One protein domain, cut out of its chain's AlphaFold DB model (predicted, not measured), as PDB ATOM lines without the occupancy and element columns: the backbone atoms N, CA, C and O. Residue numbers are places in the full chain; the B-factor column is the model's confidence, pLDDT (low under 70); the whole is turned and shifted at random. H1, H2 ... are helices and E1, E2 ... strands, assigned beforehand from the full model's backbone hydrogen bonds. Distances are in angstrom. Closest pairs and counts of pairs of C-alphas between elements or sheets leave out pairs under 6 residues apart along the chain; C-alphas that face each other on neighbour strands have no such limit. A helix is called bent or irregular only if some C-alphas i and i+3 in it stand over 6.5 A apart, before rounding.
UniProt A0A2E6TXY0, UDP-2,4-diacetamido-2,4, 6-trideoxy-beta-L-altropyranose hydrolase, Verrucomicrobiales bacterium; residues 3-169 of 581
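Overview. This is residues 3 to 169 of the 581 residues of the protein "UDP-2,4-diacetamido-2,4, 6-trideoxy-beta-L-altropyranose hydrolase" of Verrucomicrobiales bacterium (UniProt A0A2E6TXY0). Picture a twisted slab of seven parallel strands as the middle of three layers, with H1 and H2 over one face and H5 and H6, side by side, over the other. The sheet curls round H5, no named helix covers its E6 and E7 end, and the short H3 and H4 lie off it. The 167 printed residues hold, along the chain, E1 H1 E2 H2 E3 H3 H4 H5 E4 H6 E5 E6 E7, six named helices and seven named strands; the sheet's order is E3 E2 E1 E4 E5 E6 E7. The class is mixed, helices and strands; the whole is compact, with a radius of gyration of the C-alphas of 15.4 A and spans of 42 by 41 by 27 A.

Arrangement. Start at E1, residues 3 to 7: its parallel neighbours are E2, residues 34 to 40, with N 5 and O 36 2.8 A apart, and E4, residues 102 to 108, with N 6 and O 106 2.8 A apart, both within hydrogen-bond range. Next to E2 find the edge strand E3, residues 56 to 60, with N 58 to O 37 at 2.8 A. From E4, go to E5, residues 124 to 130, with N 128 to O 105 at 2.8 A, then E6, residues 142 to 145, with N 144 to O 129 at 2.8 A, and the edge strand E7, residues 165 to 168, with N 167 to O 143 at 2.8 A. On one face H1, residues 16 to 30, runs along the strands over E1 and E4, its height over the sheet 8.6 A; its closest C-alphas to E1 are Val 18 and Ala 7, 5.9 A. On the same face H2, residues 47 to 52, lies over E3. On the opposite face H5, residues 86 to 97, and H6, residues 114 to 123, touch at Glu 86 and Trp 116, their closest C-alphas, 5.3 A apart, at a shallow tilt of 21 degrees, the same way. H6 lies over E4 and E5, and is only just irregular: C-alphas 119 and 122 are 6.9 A apart. H3, residues 64 to 67, and H4, residues 78 to 82, are not on the sheet. E1 H1 E2, E2 H2 E3 and E4 H6 E5 are strand-helix-strand units, parallel neighbours with a helix between, with right-handed crossovers. In H1, H2 and H5 every O i to N i+4 pair is within range, in H6 3 of 6, in H4 0 of 1 beside 1 of 2 O i to N i+3 pairs; H3 is too short for an O i to N i+4 pair.

Along the chain. Find C-alpha 3 at (26.453, -14.970, 42.185), where E1 begins. H1 runs 21.5 A from C-alpha 16 at (43.645, -23.123, 37.646); E2 spans 20.4 A. E7 ends at C-alpha 168, (30.867, -35.599, 39.019).

Size, cuts and confidence. The two C-alphas farthest apart, those of Gly 32 and His 72, are 44.5 A apart. The printed part has no cut; the links E5 to E6 and E6 to E7 are long, with 11 and 19 residues. Mean pLDDT of the printed part is 88.8, with residues 63 to 77 under 70.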
ATOM      1  N   VAL A   3      25.491 -13.914  41.851       97.50
ATOM      2  CA  VAL A   3      26.453 -14.970  42.185       97.50
ATOM      3  C   VAL A   3      27.747 -14.329  42.649       97.50
ATOM      4  O   VAL A   3      28.221 -13.373  42.030       97.50
ATOM      5  N   ILE A   4      28.321 -14.860  43.717       98.31
ATOM      6  CA  ILE A   4      29.627 -14.444  44.205       98.31
ATOM      7  C   ILE A   4      30.600 -15.619  44.183       98.31
ATOM      8  O   ILE A   4      30.231 -16.735  44.528       98.31
ATOM      9  N   PHE A   5      31.824 -15.377  43.723       98.69
ATOM     10  CA  PHE A   5      32.892 -16.368  43.649       98.69
ATOM     11  C   PHE A   5      33.951 -16.077  44.708       98.69
ATOM     12  O   PHE A   5      34.434 -14.947  44.784       98.69
ATOM     13  N   ARG A   6      34.361 -17.096  45.461       98.31
ATOM     14  CA  ARG A   6      35.531 -17.084  46.343       98.31
ATOM     15  C   ARG A   6      36.575 -18.046  45.776       98.31
ATOM     16  O   ARG A   6      36.445 -19.259  45.908       98.31
ATOM     17  N   ALA A   7      37.597 -17.491  45.133       97.38
ATOM     18  CA  ALA A   7      38.708 -18.245  44.552       97.38
ATOM     19  C   ALA A   7      39.972 -17.382  44.558       97.38
ATOM     20  O   ALA A   7      39.867 -16.165  44.417       97.38
ATOM     21  N   ASP A   8      41.146 -18.003  44.665       95.06
ATOM     22  CA  ASP A   8      42.433 -17.303  44.632       95.06
ATOM     23  C   ASP A   8      43.360 -17.871  43.561       95.06
ATOM     24  O   ASP A   8      43.239 -19.012  43.118       95.06
ATOM     25  N   ALA A   9      44.310 -17.041  43.145       88.69
ATOM     26  CA  ALA A   9      45.460 -17.442  42.355       88.69
ATOM     27  C   ALA A   9      46.712 -16.813  42.964       88.69
ATOM     28  O   ALA A   9      46.655 -15.741  43.569       88.69
ATOM     29  N   SER A  10      47.850 -17.476  42.802       85.62
ATOM     30  CA  SER A  10      49.159 -16.975  43.226       85.62
ATOM     31  C   SER A  10      50.269 -17.746  42.515       85.62
ATOM     32  O   SER A  10      49.996 -18.716  41.805       85.62
ATOM     33  N   ILE A  11      51.530 -17.369  42.747       73.56
ATOM     34  CA  ILE A  11      52.691 -18.147  42.275       73.56
ATOM     35  C   ILE A  11      52.632 -19.603  42.780       73.56
ATOM     36  O   ILE A  11      53.031 -20.513  42.056       73.56
ATOM     37  N   HIS A  12      52.114 -19.831  43.992       75.50
ATOM     38  CA  HIS A  12      52.049 -21.158  44.616       75.50
ATOM     39  C   HIS A  12      50.745 -21.908  44.324       75.50
ATOM     40  O   HIS A  12      50.786 -23.106  44.067       75.50
ATOM     41  N   ILE A  13      49.607 -21.206  44.334       81.06
ATOM     42  CA  ILE A  13      48.277 -21.778  44.050       81.06
ATOM     43  C   ILE A  13      48.148 -22.115  42.554       81.06
ATOM     44  O   ILE A  13      47.451 -23.048  42.161       81.06
ATOM     45  N   GLY A  14      48.835 -21.357  41.698       78.75
ATOM     46  CA  GLY A  14      48.667 -21.416  40.254       78.75
ATOM     47  C   GLY A  14      47.415 -20.670  39.783       78.75
ATOM     48  O   GLY A  14      46.761 -19.949  40.534       78.75
ATOM     49  N   SER A  15      47.100 -20.817  38.496       83.38
ATOM     50  CA  SER A  15      46.008 -20.094  37.829       83.38
ATOM     51  C   SER A  15      44.700 -20.882  37.718       83.38
ATOM     52  O   SER A  15      43.673 -20.308  37.359       83.38
ATOM     53  N   GLY A  16      44.725 -22.192  37.989       85.06
ATOM     54  CA  GLY A  16      43.645 -23.123  37.646       85.06
ATOM     55  C   GLY A  16      42.278 -22.721  38.202       85.06
ATOM     56  O   GLY A  16      41.325 -22.633  37.429       85.06
ATOM     57  N   HIS A  17      42.214 -22.422  39.504       90.75
ATOM     58  CA  HIS A  17      40.989 -22.043  40.219       90.75
ATOM     59  C   HIS A  17      40.325 -20.805  39.596       90.75
ATOM     60  O   HIS A  17      39.213 -20.866  39.075       90.75
ATOM     61  N   VAL A  18      41.054 -19.686  39.517       93.50
ATOM     62  CA  VAL A  18      40.523 -18.442  38.934       93.50
ATOM     63  C   VAL A  18      40.104 -18.626  37.473       93.50
ATOM     64  O   VAL A  18      39.042 -18.147  37.082       93.50
ATOM     65  N   MET A  19      40.879 -19.348  36.657       91.94
ATOM     66  CA  MET A  19      40.559 -19.517  35.234       91.94
ATOM     67  C   MET A  19      39.296 -20.362  34.995       91.94
ATOM     68  O   MET A  19      38.498 -20.035  34.107       91.94
ATOM     69  N   ARG A  20      39.071 -21.425  35.782       93.69
ATOM     70  CA  ARG A  20      37.834 -22.223  35.678       93.69
ATOM     71  C   ARG A  20      36.630 -21.481  36.261       93.69
ATOM     72  O   ARG A  20      35.563 -21.494  35.644       93.69
ATOM     73  N   CYS A  21      36.810 -20.730  37.350       97.69
ATOM     74  CA  CYS A  21      35.774 -19.836  37.868       97.69
ATOM     75  C   CYS A  21      35.390 -18.744  36.865       97.69
ATOM     76  O   CYS A  21      34.202 -18.512  36.664       97.69
ATOM     77  N   LEU A  22      36.354 -18.116  36.181       96.94
ATOM     78  CA  LEU A  22      36.084 -17.140  35.117       96.94
ATOM     79  C   LEU A  22      35.261 -17.753  33.984       96.94
ATOM     80  O   LEU A  22      34.303 -17.146  33.516       96.94
ATOM     81  N   THR A  23      35.581 -18.987  33.592       96.25
ATOM     82  CA  THR A  23      34.834 -19.712  32.559       96.25
ATOM     83  C   THR A  23      33.365 -19.912  32.953       96.25
ATOM     84  O   THR A  23      32.465 -19.665  32.145       96.25
ATOM     85  N   LEU A  24      33.098 -20.320  34.197       98.31
ATOM     86  CA  LEU A  24      31.729 -20.454  34.702       98.31
ATOM     87  C   LEU A  24      31.040 -19.086  34.849       98.31
ATOM     88  O   LEU A  24      29.888 -18.932  34.445       98.31
ATOM     89  N   ALA A  25      31.744 -18.081  35.372       98.12
ATOM     90  CA  ALA A  25      31.250 -16.717  35.543       98.12
ATOM     91  C   ALA A  25      30.822 -16.078  34.215       98.12
ATOM     92  O   ALA A  25      29.769 -15.443  34.144       98.12
ATOM     93  N   GLU A  26      31.593 -16.271  33.143       97.25
ATOM     94  CA  GLU A  26      31.221 -15.809  31.804       97.25
ATOM     95  C   GLU A  26      29.934 -16.458  31.318       97.25
ATOM     96  O   GLU A  26      29.074 -15.772  30.760       97.25
ATOM     97  N   GLN A  27      29.779 -17.761  31.545       96.94
ATOM     98  CA  GLN A  27      28.577 -18.473  31.141       96.94
ATOM     99  C   GLN A  27      27.350 -18.042  31.961       96.94
ATOM    100  O   GLN A  27      26.276 -17.847  31.396       96.94
ATOM    101  N   LEU A  28      27.509 -17.806  33.265       96.19
ATOM    102  CA  LEU A  28      26.459 -17.251  34.126       96.19
ATOM    103  C   LEU A  28      26.066 -15.829  33.705       96.19
ATOM    104  O   LEU A  28      24.877 -15.524  33.607       96.19
ATOM    105  N   ARG A  29      27.043 -14.969  33.390       95.31
ATOM    106  CA  ARG A  29      26.797 -13.613  32.877       95.31
ATOM    107  C   ARG A  29      26.047 -13.639  31.545       95.31
ATOM    108  O   ARG A  29      25.105 -12.870  31.376       95.31
ATOM    109  N   LYS A  30      26.412 -14.541  30.625       91.00
ATOM    110  CA  LYS A  30      25.670 -14.761  29.364       91.00
ATOM    111  C   LYS A  30      24.210 -15.151  29.615       91.00
ATOM    112  O   LYS A  30      23.346 -14.755  28.843       91.00
ATOM    113  N   ASN A  31      23.938 -15.854  30.713       87.25
ATOM    114  CA  ASN A  31      22.592 -16.229  31.143       87.25
ATOM    115  C   ASN A  31      21.896 -15.141  31.999       87.25
ATOM    116  O   ASN A  31      20.837 -15.392  32.566       87.25
ATOM    117  N   GLY A  32      22.461 -13.932  32.105       86.75
ATOM    118  CA  GLY A  32      21.845 -12.793  32.796       86.75
ATOM    119  C   GLY A  32      22.140 -12.697  34.297       86.75
ATOM    120  O   GLY A  32      21.520 -11.887  34.992       86.75
ATOM    121  N   ALA A  33      23.069 -13.495  34.830       92.06
ATOM    122  CA  ALA A  33      23.505 -13.361  36.217       92.06
ATOM    123  C   ALA A  33      24.416 -12.139  36.415       92.06
ATOM    124  O   ALA A  33      25.268 -11.826  35.582       92.06
ATOM    125  N   VAL A  34      24.292 -11.494  37.572       94.75
ATOM    126  CA  VAL A  34      25.277 -10.517  38.052       94.75
ATOM    127  C   VAL A  34      26.335 -11.272  38.845       94.75
ATOM    128  O   VAL A  34      26.002 -11.912  39.842       94.75
ATOM    129  N   VAL A  35      27.593 -11.198  38.411       97.88
ATOM    130  CA  VAL A  35      28.702 -11.948  39.014       97.88
ATOM    131  C   VAL A  35      29.695 -11.010  39.700       97.88
ATOM    132  O   VAL A  35      30.069  -9.976  39.142       97.88
ATOM    133  N   ILE A  36      30.122 -11.387  40.904       98.19
ATOM    134  CA  ILE A  36      31.145 -10.697  41.696       98.19
ATOM    135  C   ILE A  36      32.208 -11.715  42.119       98.19
ATOM    136  O   ILE A  36      31.880 -12.856  42.424       98.19
ATOM    137  N   PHE A  37      33.470 -11.303  42.168       98.62
ATOM    138  CA  PHE A  37      34.565 -12.089  42.734       98.62
ATOM    139  C   PHE A  37      35.036 -11.492  44.062       98.62
ATOM    140  O   PHE A  37      35.095 -10.269  44.217       98.62
ATOM    141  N   ILE A  38      35.410 -12.365  44.990       98.19
ATOM    142  CA  ILE A  38      36.200 -12.069  46.181       98.19
ATOM    143  C   ILE A  38      37.496 -12.870  46.075       98.19
ATOM    144  O   ILE A  38      37.482 -14.104  46.097       98.19
ATOM    145  N   CYS A  39      38.614 -12.153  45.978       97.44
ATOM    146  CA  CYS A  39      39.947 -12.746  45.891       97.44
ATOM    147  C   CYS A  39      40.876 -12.080  46.898       97.44
ATOM    148  O   CYS A  39      40.864 -10.857  47.066       97.44
ATOM    149  N   ARG A  40      41.729 -12.864  47.540       94.69
ATOM    150  CA  ARG A  40      42.799 -12.370  48.393       94.69
ATOM    151  C   ARG A  40      44.016 -11.998  47.552       94.69
ATOM    152  O   ARG A  40      44.409 -12.703  46.623       94.69
ATOM    153  N   ARG A  41      44.639 -10.861  47.871       92.50
ATOM    154  CA  ARG A  41      45.758 -10.301  47.096       92.50
ATOM    155  C   ARG A  41      47.097 -10.988  47.403       92.50
ATOM    156  O   ARG A  41      48.007 -10.364  47.944       92.50
ATOM    157  N   HIS A  42      47.231 -12.260  47.032       88.94
ATOM    158  CA  HIS A  42      48.498 -12.998  47.105       88.94
ATOM    159  C   HIS A  42      49.534 -12.498  46.081       88.94
ATOM    160  O   HIS A  42      49.195 -11.849  45.087       88.94
ATOM    161  N   LEU A  43      50.813 -12.828  46.287       84.62
ATOM    162  CA  LEU A  43      51.863 -12.559  45.301       84.62
ATOM    163  C   LEU A  43      51.623 -13.376  44.017       84.62
ATOM    164  O   LEU A  43      51.447 -14.594  44.065       84.62
ATOM    165  N   GLY A  44      51.618 -12.697  42.865       81.56
ATOM    166  CA  GLY A  44      51.313 -13.300  41.561       81.56
ATOM    167  C   GLY A  44      49.846 -13.693  41.369       81.56
ATOM    168  O   GLY A  44      49.562 -14.637  40.637       81.56
ATOM    169  N   ASN A  45      48.922 -13.006  42.048       89.94
ATOM    170  CA  ASN A  45      47.486 -13.178  41.834       89.94
ATOM    171  C   ASN A  45      47.042 -12.819  40.405       89.94
ATOM    172  O   ASN A  45      47.767 -12.177  39.646       89.94
ATOM    173  N   LEU A  46      45.815 -13.219  40.060       90.25
ATOM    174  CA  LEU A  46      45.185 -12.956  38.761       90.25
ATOM    175  C   LEU A  46      44.023 -11.954  38.856       90.25
ATOM    176  O   LEU A  46      43.111 -11.973  38.028       90.25
ATOM    177  N   ASN A  47      44.045 -11.057  39.842       94.12
ATOM    178  CA  ASN A  47      42.969 -10.089  40.076       94.12
ATOM    179  C   ASN A  47      42.759  -9.153  38.877       94.12
ATOM    180  O   ASN A  47      41.622  -8.850  38.514       94.12
ATOM    181  N   ASP A  48      43.842  -8.734  38.222       93.06
ATOM    182  CA  ASP A  48      43.766  -7.877  37.035       93.06
ATOM    183  C   ASP A  48      43.193  -8.611  35.819       93.06
ATOM    184  O   ASP A  48      42.527  -7.991  34.991       93.06
ATOM    185  N   VAL A  49      43.355  -9.938  35.740       91.81
ATOM    186  CA  VAL A  49      42.678 -10.755  34.720       91.81
ATOM    187  C   VAL A  49      41.170 -10.721  34.961       91.81
ATOM    188  O   VAL A  49      40.414 -10.445  34.035       91.81
ATOM    189  N   ILE A  50      40.715 -10.901  36.205       96.12
ATOM    190  CA  ILE A  50      39.283 -10.835  36.548       96.12
ATOM    191  C   ILE A  50      38.689  -9.466  36.185       96.12
ATOM    192  O   ILE A  50      37.636  -9.400  35.543       96.12
ATOM    193  N   LYS A  51      39.385  -8.375  36.536       95.69
ATOM    194  CA  LYS A  51      38.989  -7.003  36.168       95.69
ATOM    195  C   LYS A  51      38.982  -6.803  34.648       95.69
ATOM    196  O   LYS A  51      38.066  -6.173  34.131       95.69
ATOM    197  N   GLY A  52      39.960  -7.364  33.932       94.19
ATOM    198  CA  GLY A  52      40.052  -7.316  32.470       94.19
ATOM    199  C   GLY A  52      38.908  -8.037  31.750       94.19
ATOM    200  O   GLY A  52      38.531  -7.636  30.655       94.19
ATOM    201  N   HIS A  53      38.298  -9.042  32.386       94.12
ATOM    202  CA  HIS A  53      37.052  -9.676  31.932       94.12
ATOM    203  C   HIS A  53      35.785  -8.900  32.350       94.12
ATOM    204  O   HIS A  53      34.670  -9.400  32.175       94.12
ATOM    205  N   GLU A  54      35.938  -7.685  32.889       96.44
ATOM    206  CA  GLU A  54      34.873  -6.770  33.321       96.44
ATOM    207  C   GLU A  54      34.000  -7.308  34.466       96.44
ATOM    208  O   GLU A  54      32.840  -6.920  34.627       96.44
ATOM    209  N   PHE A  55      34.537  -8.214  35.286       97.69
ATOM    210  CA  PHE A  55      33.863  -8.637  36.509       97.69
ATOM    211  C   PHE A  55      34.180  -7.693  37.666       97.69
ATOM    212  O   PHE A  55      35.310  -7.228  37.837       97.69
ATOM    213  N   LYS A  56      33.177  -7.441  38.514       96.88
ATOM    214  CA  LYS A  56      33.399  -6.734  39.775       96.88
ATOM    215  C   LYS A  56      34.257  -7.612  40.684       96.88
ATOM    216  O   LYS A  56      33.887  -8.752  40.955       96.88
ATOM    217  N   LEU A  57      35.350  -7.051  41.193       97.75
ATOM    218  CA  LEU A  57      36.249  -7.707  42.137       97.75
ATOM    219  C   LEU A  57      36.282  -6.946  43.463       97.75
ATOM    220  O   LEU A  57      36.384  -5.718  43.471       97.75
ATOM    221  N   ILE A  58      36.230  -7.681  44.570       97.00
ATOM    222  CA  ILE A  58      36.507  -7.180  45.916       97.00
ATOM    223  C   ILE A  58      37.761  -7.893  46.422       97.00
ATOM    224  O   ILE A  58      37.826  -9.121  46.429       97.00
ATOM    225  N   GLU A  59      38.773  -7.120  46.805       96.25
ATOM    226  CA  GLU A  59      40.076  -7.659  47.192       96.25
ATOM    227  C   GLU A  59      40.182  -7.781  48.715       96.25
ATOM    228  O   GLU A  59      39.971  -6.801  49.431       96.25
ATOM    229  N   LEU A  60      40.541  -8.969  49.207       94.62
ATOM    230  CA  LEU A  60      40.920  -9.178  50.605       94.62
ATOM    231  C   LEU A  60      42.421  -8.914  50.768       94.62
ATOM    232  O   LEU A  60      43.241  -9.340  49.946       94.62
ATOM    233  N   VAL A  61      42.792  -8.193  51.825       86.62
ATOM    234  CA  VAL A  61      44.173  -7.761  52.075       86.62
ATOM    235  C   VAL A  61      44.867  -8.760  53.005       86.62
ATOM    236  O   VAL A  61      44.271  -9.244  53.962       86.62
ATOM    237  N   LEU A  62      46.128  -9.088  52.719       79.06
ATOM    238  CA  LEU A  62      47.004  -9.820  53.640       79.06
ATOM    239  C   LEU A  62      47.669  -8.827  54.602       79.06
ATOM    240  O   LEU A  62      48.094  -7.756  54.167       79.06
ATOM    241  N   SER A  63      47.789  -9.173  55.885       65.00
ATOM    242  CA  SER A  63      48.618  -8.396  56.812       65.00
ATOM    243  C   SER A  63      50.102  -8.511  56.432       65.00
ATOM    244  O   SER A  63      50.550  -9.521  55.893       65.00
ATOM    245  N   GLU A  64      50.890  -7.462  56.691       54.91
ATOM    246  CA  GLU A  64      52.310  -7.406  56.298       54.91
ATOM    247  C   GLU A  64      53.162  -8.521  56.946       54.91
ATOM    248  O   GLU A  64      54.147  -8.965  56.358       54.91
ATOM    249  N   GLU A  65      52.751  -9.037  58.108       50.19
ATOM    250  CA  GLU A  65      53.444 -10.096  58.859       50.19
ATOM    251  C   GLU A  65      53.337 -11.493  58.213       50.19
ATOM    252  O   GLU A  65      54.248 -12.310  58.356       50.19
ATOM    253  N   THR A  66      52.277 -11.786  57.450       53.50
ATOM    254  CA  THR A  66      52.071 -13.099  56.801       53.50
ATOM    255  C   THR A  66      52.820 -13.258  55.478       53.50
ATOM    256  O   THR A  66      52.937 -14.375  54.975       53.50
ATOM    257  N   ASN A  67      53.402 -12.183  54.934       45.62
ATOM    258  CA  ASN A  67      54.140 -12.212  53.663       45.62
ATOM    259  C   ASN A  67      55.491 -12.953  53.735       45.62
ATOM    260  O   ASN A  67      56.053 -13.293  52.696       45.62
ATOM    261  N   ILE A  68      56.025 -13.202  54.938       44.56
ATOM    262  CA  ILE A  68      57.387 -13.737  55.136       44.56
ATOM    263  C   ILE A  68      57.370 -15.234  55.525       44.56
ATOM    264  O   ILE A  68      58.347 -15.946  55.310       44.56
ATOM    265  N   GLY A  69      56.249 -15.750  56.046       43.12
ATOM    266  CA  GLY A  69      56.167 -17.084  56.665       43.12
ATOM    267  C   GLY A  69      55.852 -18.270  55.741       43.12
ATOM    268  O   GLY A  69      55.932 -19.411  56.185       43.12
ATOM    269  N   VAL A  70      55.507 -18.044  54.469       46.91
ATOM    270  CA  VAL A  70      55.110 -19.124  53.529       46.91
ATOM    271  C   VAL A  70      56.329 -19.816  52.885       46.91
ATOM    272  O   VAL A  70      56.189 -20.759  52.112       46.91
ATOM    273  N   LEU A  71      57.549 -19.379  53.210       42.78
ATOM    274  CA  LEU A  71      58.766 -19.793  52.506       42.78
ATOM    275  C   LEU A  71      59.310 -21.176  52.894       42.78
ATOM    276  O   LEU A  71      60.168 -21.681  52.174       42.78
ATOM    277  N   HIS A  72      58.821 -21.819  53.961       39.69
ATOM    278  CA  HIS A  72      59.319 -23.142  54.346       39.69
ATOM    279  C   HIS A  72      58.237 -24.127  54.838       39.69
ATOM    280  O   HIS A  72      57.533 -23.910  55.823       39.69
ATOM    281  N   ASP A  73      58.232 -25.255  54.131       40.50
ATOM    282  CA  ASP A  73      57.823 -26.615  54.485       40.50
ATOM    283  C   ASP A  73      56.365 -27.116  54.389       40.50
ATOM    284  O   ASP A  73      55.405 -26.501  54.863       40.50
ATOM    285  N   SER A  74      56.346 -28.321  53.786       42.19
ATOM    286  CA  SER A  74      55.322 -29.255  53.281       42.19
ATOM    287  C   SER A  74      54.395 -28.779  52.144       42.19
ATOM    288  O   SER A  74      53.550 -27.902  52.291       42.19
ATOM    289  N   LYS A  75      54.522 -29.432  50.973       50.62
ATOM    290  CA  LYS A  75      53.650 -29.258  49.789       50.62
ATOM    291  C   LYS A  75      52.215 -29.773  49.998       50.62
ATOM    292  O   LYS A  75      51.379 -29.565  49.126       50.62
ATOM    293  N   ASP A  76      51.953 -30.415  51.135       53.75
ATOM    294  CA  ASP A  76      50.703 -31.121  51.430       53.75
ATOM    295  C   ASP A  76      49.822 -30.384  52.452       53.75
ATOM    296  O   ASP A  76      48.697 -30.802  52.716       53.75
ATOM    297  N   ASP A  77      50.306 -29.275  53.020       69.75
ATOM    298  CA  ASP A  77      49.518 -28.440  53.922       69.75
ATOM    299  C   ASP A  77      48.845 -27.294  53.155       69.75
ATOM    300  O   ASP A  77      49.295 -26.142  53.157       69.75
ATOM    301  N   TYR A  78      47.738 -27.621  52.480       76.44
ATOM    302  CA  TYR A  78      46.928 -26.628  51.774       76.44
ATOM    303  C   TYR A  78      46.420 -25.525  52.706       76.44
ATOM    304  O   TYR A  78      46.109 -24.449  52.210       76.44
ATOM    305  N   SER A  79      46.360 -25.720  54.031       72.44
ATOM    306  CA  SER A  79      45.822 -24.713  54.961       72.44
ATOM    307  C   SER A  79      46.540 -23.360  54.856       72.44
ATOM    308  O   SER A  79      45.913 -22.308  54.977       72.44
ATOM    309  N   LYS A  80      47.835 -23.371  54.514       80.19
ATOM    310  CA  LYS A  80      48.654 -22.162  54.359       80.19
ATOM    311  C   LYS A  80      48.338 -21.361  53.094       80.19
ATOM    312  O   LYS A  80      48.683 -20.182  53.031       80.19
ATOM    313  N   TRP A  81      47.687 -21.960  52.092       85.50
ATOM    314  CA  TRP A  81      47.419 -21.291  50.811       85.50
ATOM    315  C   TRP A  81      46.431 -20.132  50.959       85.50
ATOM    316  O   TRP A  81      46.545 -19.156  50.227       85.50
ATOM    317  N   LEU A  82      45.540 -20.188  51.957       87.94
ATOM    318  CA  LEU A  82      44.576 -19.122  52.252       87.94
ATOM    319  C   LEU A  82      45.234 -17.858  52.826       87.94
ATOM    320  O   LEU A  82      44.647 -16.780  52.800       87.94
ATOM    321  N   GLY A  83      46.442 -17.981  53.390       87.06
ATOM    322  CA  GLY A  83      47.178 -16.896  54.052       87.06
ATOM    323  C   GLY A  83      46.606 -16.419  55.396       87.06
ATOM    324  O   GLY A  83      47.265 -15.650  56.089       87.06
ATOM    325  N   VAL A  84      45.415 -16.874  55.786       90.31
ATOM    326  CA  VAL A  84      44.747 -16.617  57.075       90.31
ATOM    327  C   VAL A  84      43.962 -17.867  57.501       90.31
ATOM    328  O   VAL A  84      43.868 -18.823  56.734       90.31
ATOM    329  N   SER A  85      43.378 -17.879  58.705       92.00
ATOM    330  CA  SER A  85      42.470 -18.967  59.096       92.00
ATOM    331  C   SER A  85      41.143 -18.900  58.333       92.00
ATOM    332  O   SER A  85      40.711 -17.822  57.919       92.00
ATOM    333  N   GLU A  86      40.454 -20.038  58.212       94.50
ATOM    334  CA  GLU A  86      39.116 -20.109  57.612       94.50
ATOM    335  C   GLU A  86      38.134 -19.125  58.270       94.50
ATOM    336  O   GLU A  86      37.382 -18.443  57.584       94.50
ATOM    337  N   GLU A  87      38.167 -18.966  59.595       95.44
ATOM    338  CA  GLU A  87      37.242 -18.060  60.294       95.44
ATOM    339  C   GLU A  87      37.543 -16.596  59.991       95.44
ATOM    340  O   GLU A  87      36.627 -15.771  59.964       95.44
ATOM    341  N   GLN A  88      38.821 -16.253  59.814       95.12
ATOM    342  CA  GLN A  88      39.214 -14.905  59.431       95.12
ATOM    343  C   GLN A  88      38.788 -14.619  57.990       95.12
ATOM    344  O   GLN A  88      38.161 -13.590  57.749       95.12
ATOM    345  N   ASP A  89      39.049 -15.542  57.061       96.56
ATOM    346  CA  ASP A  89      38.624 -15.402  55.665       96.56
ATOM    347  C   ASP A  89      37.098 -15.309  55.537       96.56
ATOM    348  O   ASP A  89      36.595 -14.444  54.821       96.56
ATOM    349  N   ALA A  90      36.350 -16.129  56.282       97.19
ATOM    350  CA  ALA A  90      34.892 -16.083  56.305       97.19
ATOM    351  C   ALA A  90      34.390 -14.724  56.808       97.19
ATOM    352  O   ALA A  90      33.539 -14.111  56.166       97.19
ATOM    353  N   ARG A  91      34.943 -14.199  57.915       96.94
ATOM    354  CA  ARG A  91      34.578 -12.865  58.430       96.94
ATOM    355  C   ARG A  91      34.851 -11.757  57.417       96.94
ATOM    356  O   ARG A  91      33.993 -10.901  57.211       96.94
ATOM    357  N   GLU A  92      36.019 -11.777  56.785       97.31
ATOM    358  CA  GLU A  92      36.399 -10.794  55.767       97.31
ATOM    359  C   GLU A  92      35.515 -10.902  54.516       97.31
ATOM    360  O   GLU A  92      35.080  -9.885  53.977       97.31
ATOM    361  N   THR A  93      35.171 -12.123  54.101       97.31
ATOM    362  CA  THR A  93      34.237 -12.392  52.999       97.31
ATOM    363  C   THR A  93      32.834 -11.869  53.325       97.31
ATOM    364  O   THR A  93      32.231 -11.183  52.500       97.31
ATOM    365  N   ILE A  94      32.322 -12.110  54.536       96.44
ATOM    366  CA  ILE A  94      31.028 -11.579  55.005       96.44
ATOM    367  C   ILE A  94      31.039 -10.050  54.992       96.44
ATOM    368  O   ILE A  94      30.115  -9.421  54.475       96.44
ATOM    369  N   GLN A  95      32.109  -9.437  55.499       96.19
ATOM    370  CA  GLN A  95      32.265  -7.986  55.473       96.19
ATOM    371  C   GLN A  95      32.299  -7.441  54.036       96.19
ATOM    372  O   GLN A  95      31.673  -6.418  53.755       96.19
ATOM    373  N   ALA A  96      32.982  -8.131  53.120       95.50
ATOM    374  CA  ALA A  96      33.054  -7.779  51.704       95.50
ATOM    375  C   ALA A  96      31.695  -7.886  50.988       95.50
ATOM    376  O   ALA A  96      31.387  -7.057  50.129       95.50
ATOM    377  N   MET A  97      30.854  -8.861  51.350       94.00
ATOM    378  CA  MET A  97      29.486  -8.991  50.825       94.00
ATOM    379  C   MET A  97      28.572  -7.832  51.259       94.00
ATOM    380  O   MET A  97      27.663  -7.435  50.516       94.00
ATOM    381  N   GLY A  98      28.828  -7.252  52.436       90.94
ATOM    382  CA  GLY A  98      28.008  -6.195  53.024       90.94
ATOM    383  C   GLY A  98      26.556  -6.642  53.229       90.94
ATOM    384  O   GLY A  98      26.280  -7.807  53.484       90.94
ATOM    385  N   ASN A  99      25.600  -5.723  53.063       84.56
ATOM    386  CA  ASN A  99      24.165  -6.020  53.217       84.56
ATOM    387  C   ASN A  99      23.517  -6.606  51.945       84.56
ATOM    388  O   ASN A  99      22.293  -6.596  51.809       84.56
ATOM    389  N   SER A 100      24.314  -7.039  50.966       83.75
ATOM    390  CA  SER A 100      23.781  -7.585  49.717       83.75
ATOM    391  C   SER A 100      23.377  -9.042  49.902       83.75
ATOM    392  O   SER A 100      24.165  -9.843  50.381       83.75
ATOM    393  N   GLN A 101      22.176  -9.398  49.448       82.44
ATOM    394  CA  GLN A 101      21.758 -10.795  49.366       82.44
ATOM    395  C   GLN A 101      22.277 -11.429  48.067       82.44
ATOM    396  O   GLN A 101      22.142 -10.833  46.989       82.44
ATOM    397  N   PHE A 102      22.847 -12.629  48.174       90.00
ATOM    398  CA  PHE A 102      23.345 -13.427  47.050       90.00
ATOM    399  C   PHE A 102      22.574 -14.744  46.934       90.00
ATOM    400  O   PHE A 102      22.216 -15.355  47.942       90.00
ATOM    401  N   ASP A 103      22.316 -15.169  45.698       91.25
ATOM    402  CA  ASP A 103      21.631 -16.434  45.413       91.25
ATOM    403  C   ASP A 103      22.602 -17.622  45.513       91.25
ATOM    404  O   ASP A 103      22.216 -18.703  45.949       91.25
ATOM    405  N   TRP A 104      23.870 -17.400  45.144       96.81
ATOM    406  CA  TRP A 104      24.919 -18.419  45.139       96.81
ATOM    407  C   TRP A 104      26.262 -17.866  45.617       96.81
ATOM    408  O   TRP A 104      26.706 -16.824  45.125       96.81
ATOM    409  N   MET A 105      26.934 -18.613  46.494       98.12
ATOM    410  CA  MET A 105      28.381 -18.553  46.723       98.12
ATOM    411  C   MET A 105      29.044 -19.728  46.002       98.12
ATOM    412  O   MET A 105      28.744 -20.874  46.311       98.12
ATOM    413  N   VAL A 106      29.947 -19.458  45.060       98.69
ATOM    414  CA  VAL A 106      30.783 -20.479  44.417       98.69
ATOM    415  C   VAL A 106      32.174 -20.435  45.042       98.69
ATOM    416  O   VAL A 106      32.854 -19.413  44.957       98.69
ATOM    417  N   VAL A 107      32.600 -21.533  45.651       98.50
ATOM    418  CA  VAL A 107      33.884 -21.659  46.345       98.50
ATOM    419  C   VAL A 107      34.808 -22.565  45.547       98.50
ATOM    420  O   VAL A 107      34.426 -23.670  45.170       98.50
ATOM    421  N   ASP A 108      36.032 -22.108  45.306       97.56
ATOM    422  CA  ASP A 108      37.060 -22.889  44.625       97.56
ATOM    423  C   ASP A 108      38.433 -22.633  45.258       97.56
ATOM    424  O   ASP A 108      39.210 -21.784  44.809       97.56
ATOM    425  N   HIS A 109      38.696 -23.332  46.364       95.19
ATOM    426  CA  HIS A 109      39.926 -23.177  47.132       95.19
ATOM    427  C   HIS A 109      40.220 -24.413  47.996       95.19
ATOM    428  O   HIS A 109      39.372 -24.846  48.776       95.19
ATOM    429  N   TYR A 110      41.440 -24.954  47.925       91.75
ATOM    430  CA  TYR A 110      41.809 -26.179  48.658       91.75
ATOM    431  C   TYR A 110      41.862 -26.028  50.181       91.75
ATOM    432  O   TYR A 110      41.691 -27.005  50.902       91.75
ATOM    433  N   SER A 111      42.074 -24.811  50.679       91.94
ATOM    434  CA  SER A 111      42.096 -24.517  52.122       91.94
ATOM    435  C   SER A 111      40.728 -24.205  52.731       91.94
ATOM    436  O   SER A 111      40.673 -23.875  53.909       91.94
ATOM    437  N   ILE A 112      39.656 -24.190  51.934       95.19
ATOM    438  CA  ILE A 112      38.308 -23.843  52.396       95.19
ATOM    439  C   ILE A 112      37.471 -25.126  52.437       95.19
ATOM    440  O   ILE A 112      37.456 -25.885  51.463       95.19
ATOM    441  N   GLY A 113      36.806 -25.384  53.566       95.38
ATOM    442  CA  GLY A 113      35.907 -26.530  53.731       95.38
ATOM    443  C   GLY A 113      34.725 -26.232  54.654       95.38
ATOM    444  O   GLY A 113      34.368 -25.072  54.875       95.38
ATOM    445  N   GLU A 114      34.140 -27.290  55.226       97.06
ATOM    446  CA  GLU A 114      32.896 -27.245  56.017       97.06
ATOM    447  C   GLU A 114      32.850 -26.124  57.073       97.06
ATOM    448  O   GLU A 114      31.798 -25.529  57.323       97.06
ATOM    449  N   ARG A 115      33.983 -25.821  57.724       96.50
ATOM    450  CA  ARG A 115      34.040 -24.823  58.800       96.50
ATOM    451  C   ARG A 115      33.784 -23.412  58.277       96.50
ATOM    452  O   ARG A 115      33.000 -22.683  58.885       96.50
ATOM    453  N   TRP A 116      34.419 -23.034  57.173       98.00
ATOM    454  CA  TRP A 116      34.163 -21.772  56.482       98.00
ATOM    455  C   TRP A 116      32.747 -21.720  55.894       98.00
ATOM    456  O   TRP A 116      32.045 -20.720  56.048       98.00
ATOM    457  N   GLU A 117      32.294 -22.809  55.273       97.94
ATOM    458  CA  GLU A 117      30.995 -22.884  54.587       97.94
ATOM    459  C   GLU A 117      29.823 -22.662  55.552       97.94
ATOM    460  O   GLU A 117      28.950 -21.836  55.278       97.94
ATOM    461  N   LYS A 118      29.872 -23.265  56.747       93.81
ATOM    462  CA  LYS A 118      28.886 -23.041  57.821       93.81
ATOM    463  C   LYS A 118      28.819 -21.599  58.316       93.81
ATOM    464  O   LYS A 118      27.778 -21.164  58.805       93.81
ATOM    465  N   LEU A 119      29.923 -20.853  58.240       96.06
ATOM    466  CA  LEU A 119      29.939 -19.436  58.618       96.06
ATOM    467  C   LEU A 119      29.305 -18.554  57.536       96.06
ATOM    468  O   LEU A 119      28.773 -17.491  57.854       96.06
ATOM    469  N   ILE A 120      29.356 -18.991  56.278       96.00
ATOM    470  CA  ILE A 120      28.887 -18.241  55.109       96.00
ATOM    471  C   ILE A 120      27.428 -18.551  54.771       96.00
ATOM    472  O   ILE A 120      26.714 -17.644  54.339       96.00
ATOM    473  N   SER A 121      26.962 -19.778  55.018       90.94
ATOM    474  CA  SER A 121      25.605 -20.227  54.679       90.94
ATOM    475  C   SER A 121      24.463 -19.335  55.200       90.94
ATOM    476  O   SER A 121      23.482 -19.189  54.478       90.94
ATOM    477  N   PRO A 122      24.552 -18.624  56.348       88.50
ATOM    478  CA  PRO A 122      23.491 -17.697  56.760       88.50
ATOM    479  C   PRO A 122      23.362 -16.436  55.887       88.50
ATOM    480  O   PRO A 122      22.369 -15.715  55.999       88.50
ATOM    481  N   TYR A 123      24.365 -16.128  55.060       91.12
ATOM    482  CA  TYR A 123      24.464 -14.880  54.292       91.12
ATOM    483  C   TYR A 123      24.188 -15.060  52.793       91.12
ATOM    484  O   TYR A 123      24.070 -14.073  52.063       91.12
ATOM    485  N   VAL A 124      24.062 -16.302  52.327       91.12
ATOM    486  CA  VAL A 124      23.801 -16.655  50.924       91.12
ATOM    487  C   VAL A 124      22.697 -17.704  50.855       91.12
ATOM    488  O   VAL A 124      22.504 -18.452  51.803       91.12
ATOM    489  N   GLN A 125      21.934 -17.753  49.761       86.75
ATOM    490  CA  GLN A 125      20.856 -18.745  49.658       86.75
ATOM    491  C   GLN A 125      21.383 -20.163  49.440       86.75
ATOM    492  O   GLN A 125      20.820 -21.091  50.004       86.75
ATOM    493  N   ASN A 126      22.428 -20.317  48.619       93.06
ATOM    494  CA  ASN A 126      23.027 -21.610  48.311       93.06
ATOM    495  C   ASN A 126      24.555 -21.501  48.173       93.06
ATOM    496  O   ASN A 126      25.089 -20.441  47.815       93.06
ATOM    497  N   ILE A 127      25.255 -22.611  48.396       97.62
ATOM    498  CA  ILE A 127      26.704 -22.760  48.237       97.62
ATOM    499  C   ILE A 127      26.994 -23.857  47.210       97.62
ATOM    500  O   ILE A 127      26.502 -24.982  47.307       97.62
ATOM    501  N   MET A 128      27.845 -23.534  46.240       98.50
ATOM    502  CA  MET A 128      28.466 -24.499  45.344       98.50
ATOM    503  C   MET A 128      29.965 -24.574  45.632       98.50
ATOM    504  O   MET A 128      30.639 -23.548  45.647       98.50
ATOM    505  N   VAL A 129      30.499 -25.780  45.782       98.69
ATOM    506  CA  VAL A 129      31.933 -26.023  45.976       98.69
ATOM    507  C   VAL A 129      32.510 -26.720  44.751       98.69
ATOM    508  O   VAL A 129      31.921 -27.669  44.235       98.69
ATOM    509  N   ILE A 130      33.669 -26.258  44.286       98.12
ATOM    510  CA  ILE A 130      34.509 -26.964  43.319       98.12
ATOM    511  C   ILE A 130      35.623 -27.655  44.105       98.12
ATOM    512  O   ILE A 130      36.502 -26.985  44.646       98.12
ATOM    513  N   ASP A 131      35.588 -28.985  44.164       94.88
ATOM    514  CA  ASP A 131      36.621 -29.786  44.821       94.88
ATOM    515  C   ASP A 131      37.050 -30.949  43.930       94.88
ATOM    516  O   ASP A 131      36.235 -31.554  43.237       94.88
ATOM    517  N   ASP A 132      38.347 -31.246  43.932       89.81
ATOM    518  CA  ASP A 132      38.908 -32.422  43.266       89.81
ATOM    519  C   ASP A 132      39.813 -33.272  44.171       89.81
ATOM    520  O   ASP A 132      40.353 -34.297  43.731       89.81
ATOM    521  N   LEU A 133      39.926 -32.910  45.453       89.69
ATOM    522  CA  LEU A 133      40.755 -33.614  46.426       89.69
ATOM    523  C   LEU A 133      39.998 -34.752  47.115       89.69
ATOM    524  O   LEU A 133      40.599 -35.797  47.374       89.69
ATOM    525  N   ALA A 134      38.699 -34.579  47.388       92.25
ATOM    526  CA  ALA A 134      37.872 -35.517  48.151       92.25
ATOM    527  C   ALA A 134      38.521 -35.931  49.490       92.25
ATOM    528  O   ALA A 134      38.568 -37.109  49.845       92.25
ATOM    529  N   ASN A 135      39.077 -34.960  50.219       91.25
ATOM    530  CA  ASN A 135      39.840 -35.188  51.453       91.25
ATOM    531  C   ASN A 135      39.303 -34.428  52.677       91.25
ATOM    532  O   ASN A 135      39.903 -34.502  53.750       91.25
ATOM    533  N   ARG A 136      38.203 -33.686  52.525       93.50
ATOM    534  CA  ARG A 136      37.577 -32.886  53.583       93.50
ATOM    535  C   ARG A 136      36.061 -32.859  53.417       93.50
ATOM    536  O   ARG A 136      35.554 -33.131  52.334       93.50
ATOM    537  N   ASN A 137      35.360 -32.555  54.507       97.06
ATOM    538  CA  ASN A 137      33.910 -32.390  54.484       97.06
ATOM    539  C   ASN A 137      33.525 -31.043  53.866       97.06
ATOM    540  O   ASN A 137      34.260 -30.061  54.022       97.06
ATOM    541  N   HIS A 138      32.338 -31.008  53.267       98.00
ATOM    542  CA  HIS A 138      31.709 -29.809  52.731       98.00
ATOM    543  C   HIS A 138      30.228 -29.709  53.144       98.00
ATOM    544  O   HIS A 138      29.467 -30.676  53.041       98.00
ATOM    545  N   ASP A 139      29.820 -28.521  53.591       95.81
ATOM    546  CA  ASP A 139      28.440 -28.101  53.846       95.81
ATOM    547  C   ASP A 139      27.961 -27.214  52.688       95.81
ATOM    548  O   ASP A 139      27.981 -25.985  52.749       95.81
ATOM    549  N   CYS A 140      27.588 -27.859  51.582       96.12
ATOM    550  CA  CYS A 140      27.190 -27.190  50.349       96.12
ATOM    551  C   CYS A 140      25.961 -27.838  49.701       96.12
ATOM    552  O   CYS A 140      25.692 -29.029  49.884       96.12
ATOM    553  N   ASP A 141      25.246 -27.062  48.888       93.50
ATOM    554  CA  ASP A 141      24.085 -27.520  48.118       93.50
ATOM    555  C   ASP A 141      24.506 -28.256  46.845       93.50
ATOM    556  O   ASP A 141      23.843 -29.203  46.414       93.50
ATOM    557  N   ILE A 142      25.621 -27.828  46.239       97.00
ATOM    558  CA  ILE A 142      26.194 -28.448  45.043       97.00
ATOM    559  C   ILE A 142      27.693 -28.657  45.224       97.00
ATOM    560  O   ILE A 142      28.420 -27.719  45.540       97.00
ATOM    561  N   LEU A 143      28.170 -29.860  44.920       98.38
ATOM    562  CA  LEU A 143      29.592 -30.152  44.795       98.38
ATOM    563  C   LEU A 143      29.925 -30.516  43.346       98.38
ATOM    564  O   LEU A 143      29.310 -31.414  42.772       98.38
ATOM    565  N   LEU A 144      30.893 -29.817  42.756       98.31
ATOM    566  CA  LEU A 144      31.433 -30.078  41.426       98.31
ATOM    567  C   LEU A 144      32.835 -30.665  41.536       98.31
ATOM    568  O   LEU A 144      33.760 -29.983  41.972       98.31
ATOM    569  N   ASP A 145      32.995 -31.872  41.009       95.81
ATOM    570  CA  ASP A 145      34.295 -32.455  40.707       95.81
ATOM    571  C   ASP A 145      34.345 -32.801  39.224       95.81
ATOM    572  O   ASP A 145      33.697 -33.733  38.752       95.81
ATOM    573  N   GLN A 146      35.103 -32.023  38.460       93.88
ATOM    574  CA  GLN A 146      35.176 -32.173  37.007       93.88
ATOM    575  C   GLN A 146      36.105 -33.300  36.540       93.88
ATOM    576  O   GLN A 146      36.220 -33.530  35.333       93.88
ATOM    577  N   ASN A 147      36.832 -33.951  37.448       91.94
ATOM    578  CA  ASN A 147      37.862 -34.903  37.070       91.94
ATOM    579  C   ASN A 147      37.316 -36.331  36.938       91.94
ATOM    580  O   ASN A 147      36.298 -36.698  37.519       91.94
ATOM    581  N   TRP A 148      37.995 -37.146  36.131       91.94
ATOM    582  CA  TRP A 148      37.627 -38.544  35.926       91.94
ATOM    583  C   TRP A 148      38.357 -39.449  36.914       91.94
ATOM    584  O   TRP A 148      39.587 -39.444  36.949       91.94
ATOM    585  N   PHE A 149      37.593 -40.259  37.641       90.38
ATOM    586  CA  PHE A 149      38.086 -41.290  38.551       90.38
ATOM    587  C   PHE A 149      37.243 -42.546  38.391       90.38
ATOM    588  O   PHE A 149      36.039 -42.448  38.138       90.38
ATOM    589  N   GLU A 150      37.846 -43.714  38.587       90.31
ATOM    590  CA  GLU A 150      37.115 -44.983  38.486       90.31
ATOM    591  C   GLU A 150      35.994 -45.072  39.539       90.31
ATOM    592  O   GLU A 150      34.904 -45.560  39.255       90.31
ATOM    593  N   ASN A 151      36.227 -44.519  40.734       90.38
ATOM    594  CA  ASN A 151      35.291 -44.528  41.861       90.38
ATOM    595  C   ASN A 151      34.515 -43.210  42.054       90.38
ATOM    596  O   ASN A 151      34.077 -42.933  43.171       90.38
ATOM    597  N   MET A 152      34.368 -42.376  41.013       90.44
ATOM    598  CA  MET A 152      33.835 -41.007  41.136       90.44
ATOM    599  C   MET A 152      32.521 -40.914  41.930       90.44
ATOM    600  O   MET A 152      32.429 -40.074  42.823       90.44
ATOM    601  N   GLU A 153      31.570 -41.821  41.688       90.19
ATOM    602  CA  GLU A 153      30.241 -41.846  42.326       90.19
ATOM    603  C   GLU A 153      30.283 -41.950  43.859       90.19
ATOM    604  O   GLU A 153      29.366 -41.486  44.544       90.19
ATOM    605  N   ASP A 154      31.362 -42.516  44.404       92.19
ATOM    606  CA  ASP A 154      31.511 -42.781  45.834       92.19
ATOM    607  C   ASP A 154      32.466 -41.819  46.547       92.19
ATOM    608  O   ASP A 154      32.451 -41.746  47.779       92.19
ATOM    609  N   ARG A 155      33.279 -41.049  45.805       91.94
ATOM    610  CA  ARG A 155      34.364 -40.220  46.375       91.94
ATOM    611  C   ARG A 155      33.890 -39.243  47.447       91.94
ATOM    612  O   ARG A 155      34.618 -38.992  48.399       91.94
ATOM    613  N   TYR A 156      32.666 -38.740  47.314       95.31
ATOM    614  CA  TYR A 156      32.085 -37.763  48.237       95.31
ATOM    615  C   TYR A 156      30.966 -38.329  49.119       95.31
ATOM    616  O   TYR A 156      30.361 -37.577  49.876       95.31
ATOM    617  N   SER A 157      30.683 -39.638  49.080       92.00
ATOM    618  CA  SER A 157      29.524 -40.241  49.770       92.00
ATOM    619  C   SER A 157      29.469 -39.984  51.284       92.00
ATOM    620  O   SER A 157      28.383 -39.987  51.860       92.00
ATOM    621  N   TYR A 158      30.617 -39.737  51.922       94.88
ATOM    622  CA  TYR A 158      30.725 -39.417  53.352       94.88
ATOM    623  C   TYR A 158      31.271 -38.012  53.634       94.88
ATOM    624  O   TYR A 158      31.490 -37.676  54.793       94.88
ATOM    625  N   LEU A 159      31.507 -37.217  52.589       97.00
ATOM    626  CA  LEU A 159      32.105 -35.883  52.683       97.00
ATOM    627  C   LEU A 159      31.083 -34.763  52.463       97.00
ATOM    628  O   LEU A 159      31.382 -33.610  52.744       97.00
ATOM    629  N   VAL A 160      29.883 -35.088  51.975       95.31
ATOM    630  CA  VAL A 160      28.782 -34.135  51.783       95.31
ATOM    631  C   VAL A 160      27.475 -34.667  52.364       95.31
ATOM    632  O   VAL A 160      27.314 -35.867  52.602       95.31
ATOM    633  N   SER A 161      26.511 -33.771  52.578       88.44
ATOM    634  CA  SER A 161      25.155 -34.153  52.983       88.44
ATOM    635  C   SER A 161      24.456 -34.994  51.902       88.44
ATOM    636  O   SER A 161      24.728 -34.863  50.712       88.44
ATOM    637  N   LYS A 162      23.488 -35.836  52.295       83.06
ATOM    638  CA  LYS A 162      22.697 -36.637  51.335       83.06
ATOM    639  C   LYS A 162      21.858 -35.790  50.374       83.06
ATOM    640  O   LYS A 162      21.465 -36.281  49.324       83.06
ATOM    641  N   SER A 163      21.543 -34.556  50.763       81.19
ATOM    642  CA  SER A 163      20.820 -33.586  49.941       81.19
ATOM    643  C   SER A 163      21.732 -32.802  48.996       81.19
ATOM    644  O   SER A 163      21.217 -32.128  48.109       81.19
ATOM    645  N   CYS A 164      23.057 -32.876  49.165       88.06
ATOM    646  CA  CYS A 164      24.008 -32.215  48.278       88.06
ATOM    647  C   CYS A 164      23.963 -32.852  46.886       88.06
ATOM    648  O   CYS A 164      24.143 -34.065  46.716       88.06
ATOM    649  N   LYS A 165      23.749 -32.019  45.868       92.44
ATOM    650  CA  LYS A 165      23.793 -32.447  44.474       92.44
ATOM    651  C   LYS A 165      25.243 -32.556  44.020       92.44
ATOM    652  O   LYS A 165      25.994 -31.586  44.037       92.44
ATOM    653  N   ARG A 166      25.627 -33.741  43.553       95.50
ATOM    654  CA  ARG A 166      26.994 -34.040  43.112       95.50
ATOM    655  C   ARG A 166      27.067 -33.981  41.587       95.50
ATOM    656  O   ARG A 166      26.355 -34.711  40.904       95.50
ATOM    657  N   LEU A 167      27.899 -33.090  41.060       96.81
ATOM    658  CA  LEU A 167      28.200 -32.946  39.638       96.81
ATOM    659  C   LEU A 167      29.588 -33.539  39.404       96.81
ATOM    660  O   LEU A 167      30.596 -32.873  39.629       96.81
ATOM    661  N   LEU A 168      29.635 -34.815  39.031       96.12
ATOM    662  CA  LEU A 168      30.867 -35.599  39.019       96.12
ATOM    663  C   LEU A 168      31.272 -35.964  37.590       96.12
ATOM    664  O   LEU A 168      30.456 -36.409  36.786       96.12
ATOM    665  N   GLY A 169      32.550 -35.781  37.285       94.44
ATOM    666  CA  GLY A 169      33.179 -36.217  36.053       94.44
ATOM    667  C   GLY A 169      33.313 -35.153  34.953       94.44
ATOM    668  O   GLY A 169      32.769 -34.044  35.027       94.44
TER     669      GLY A 169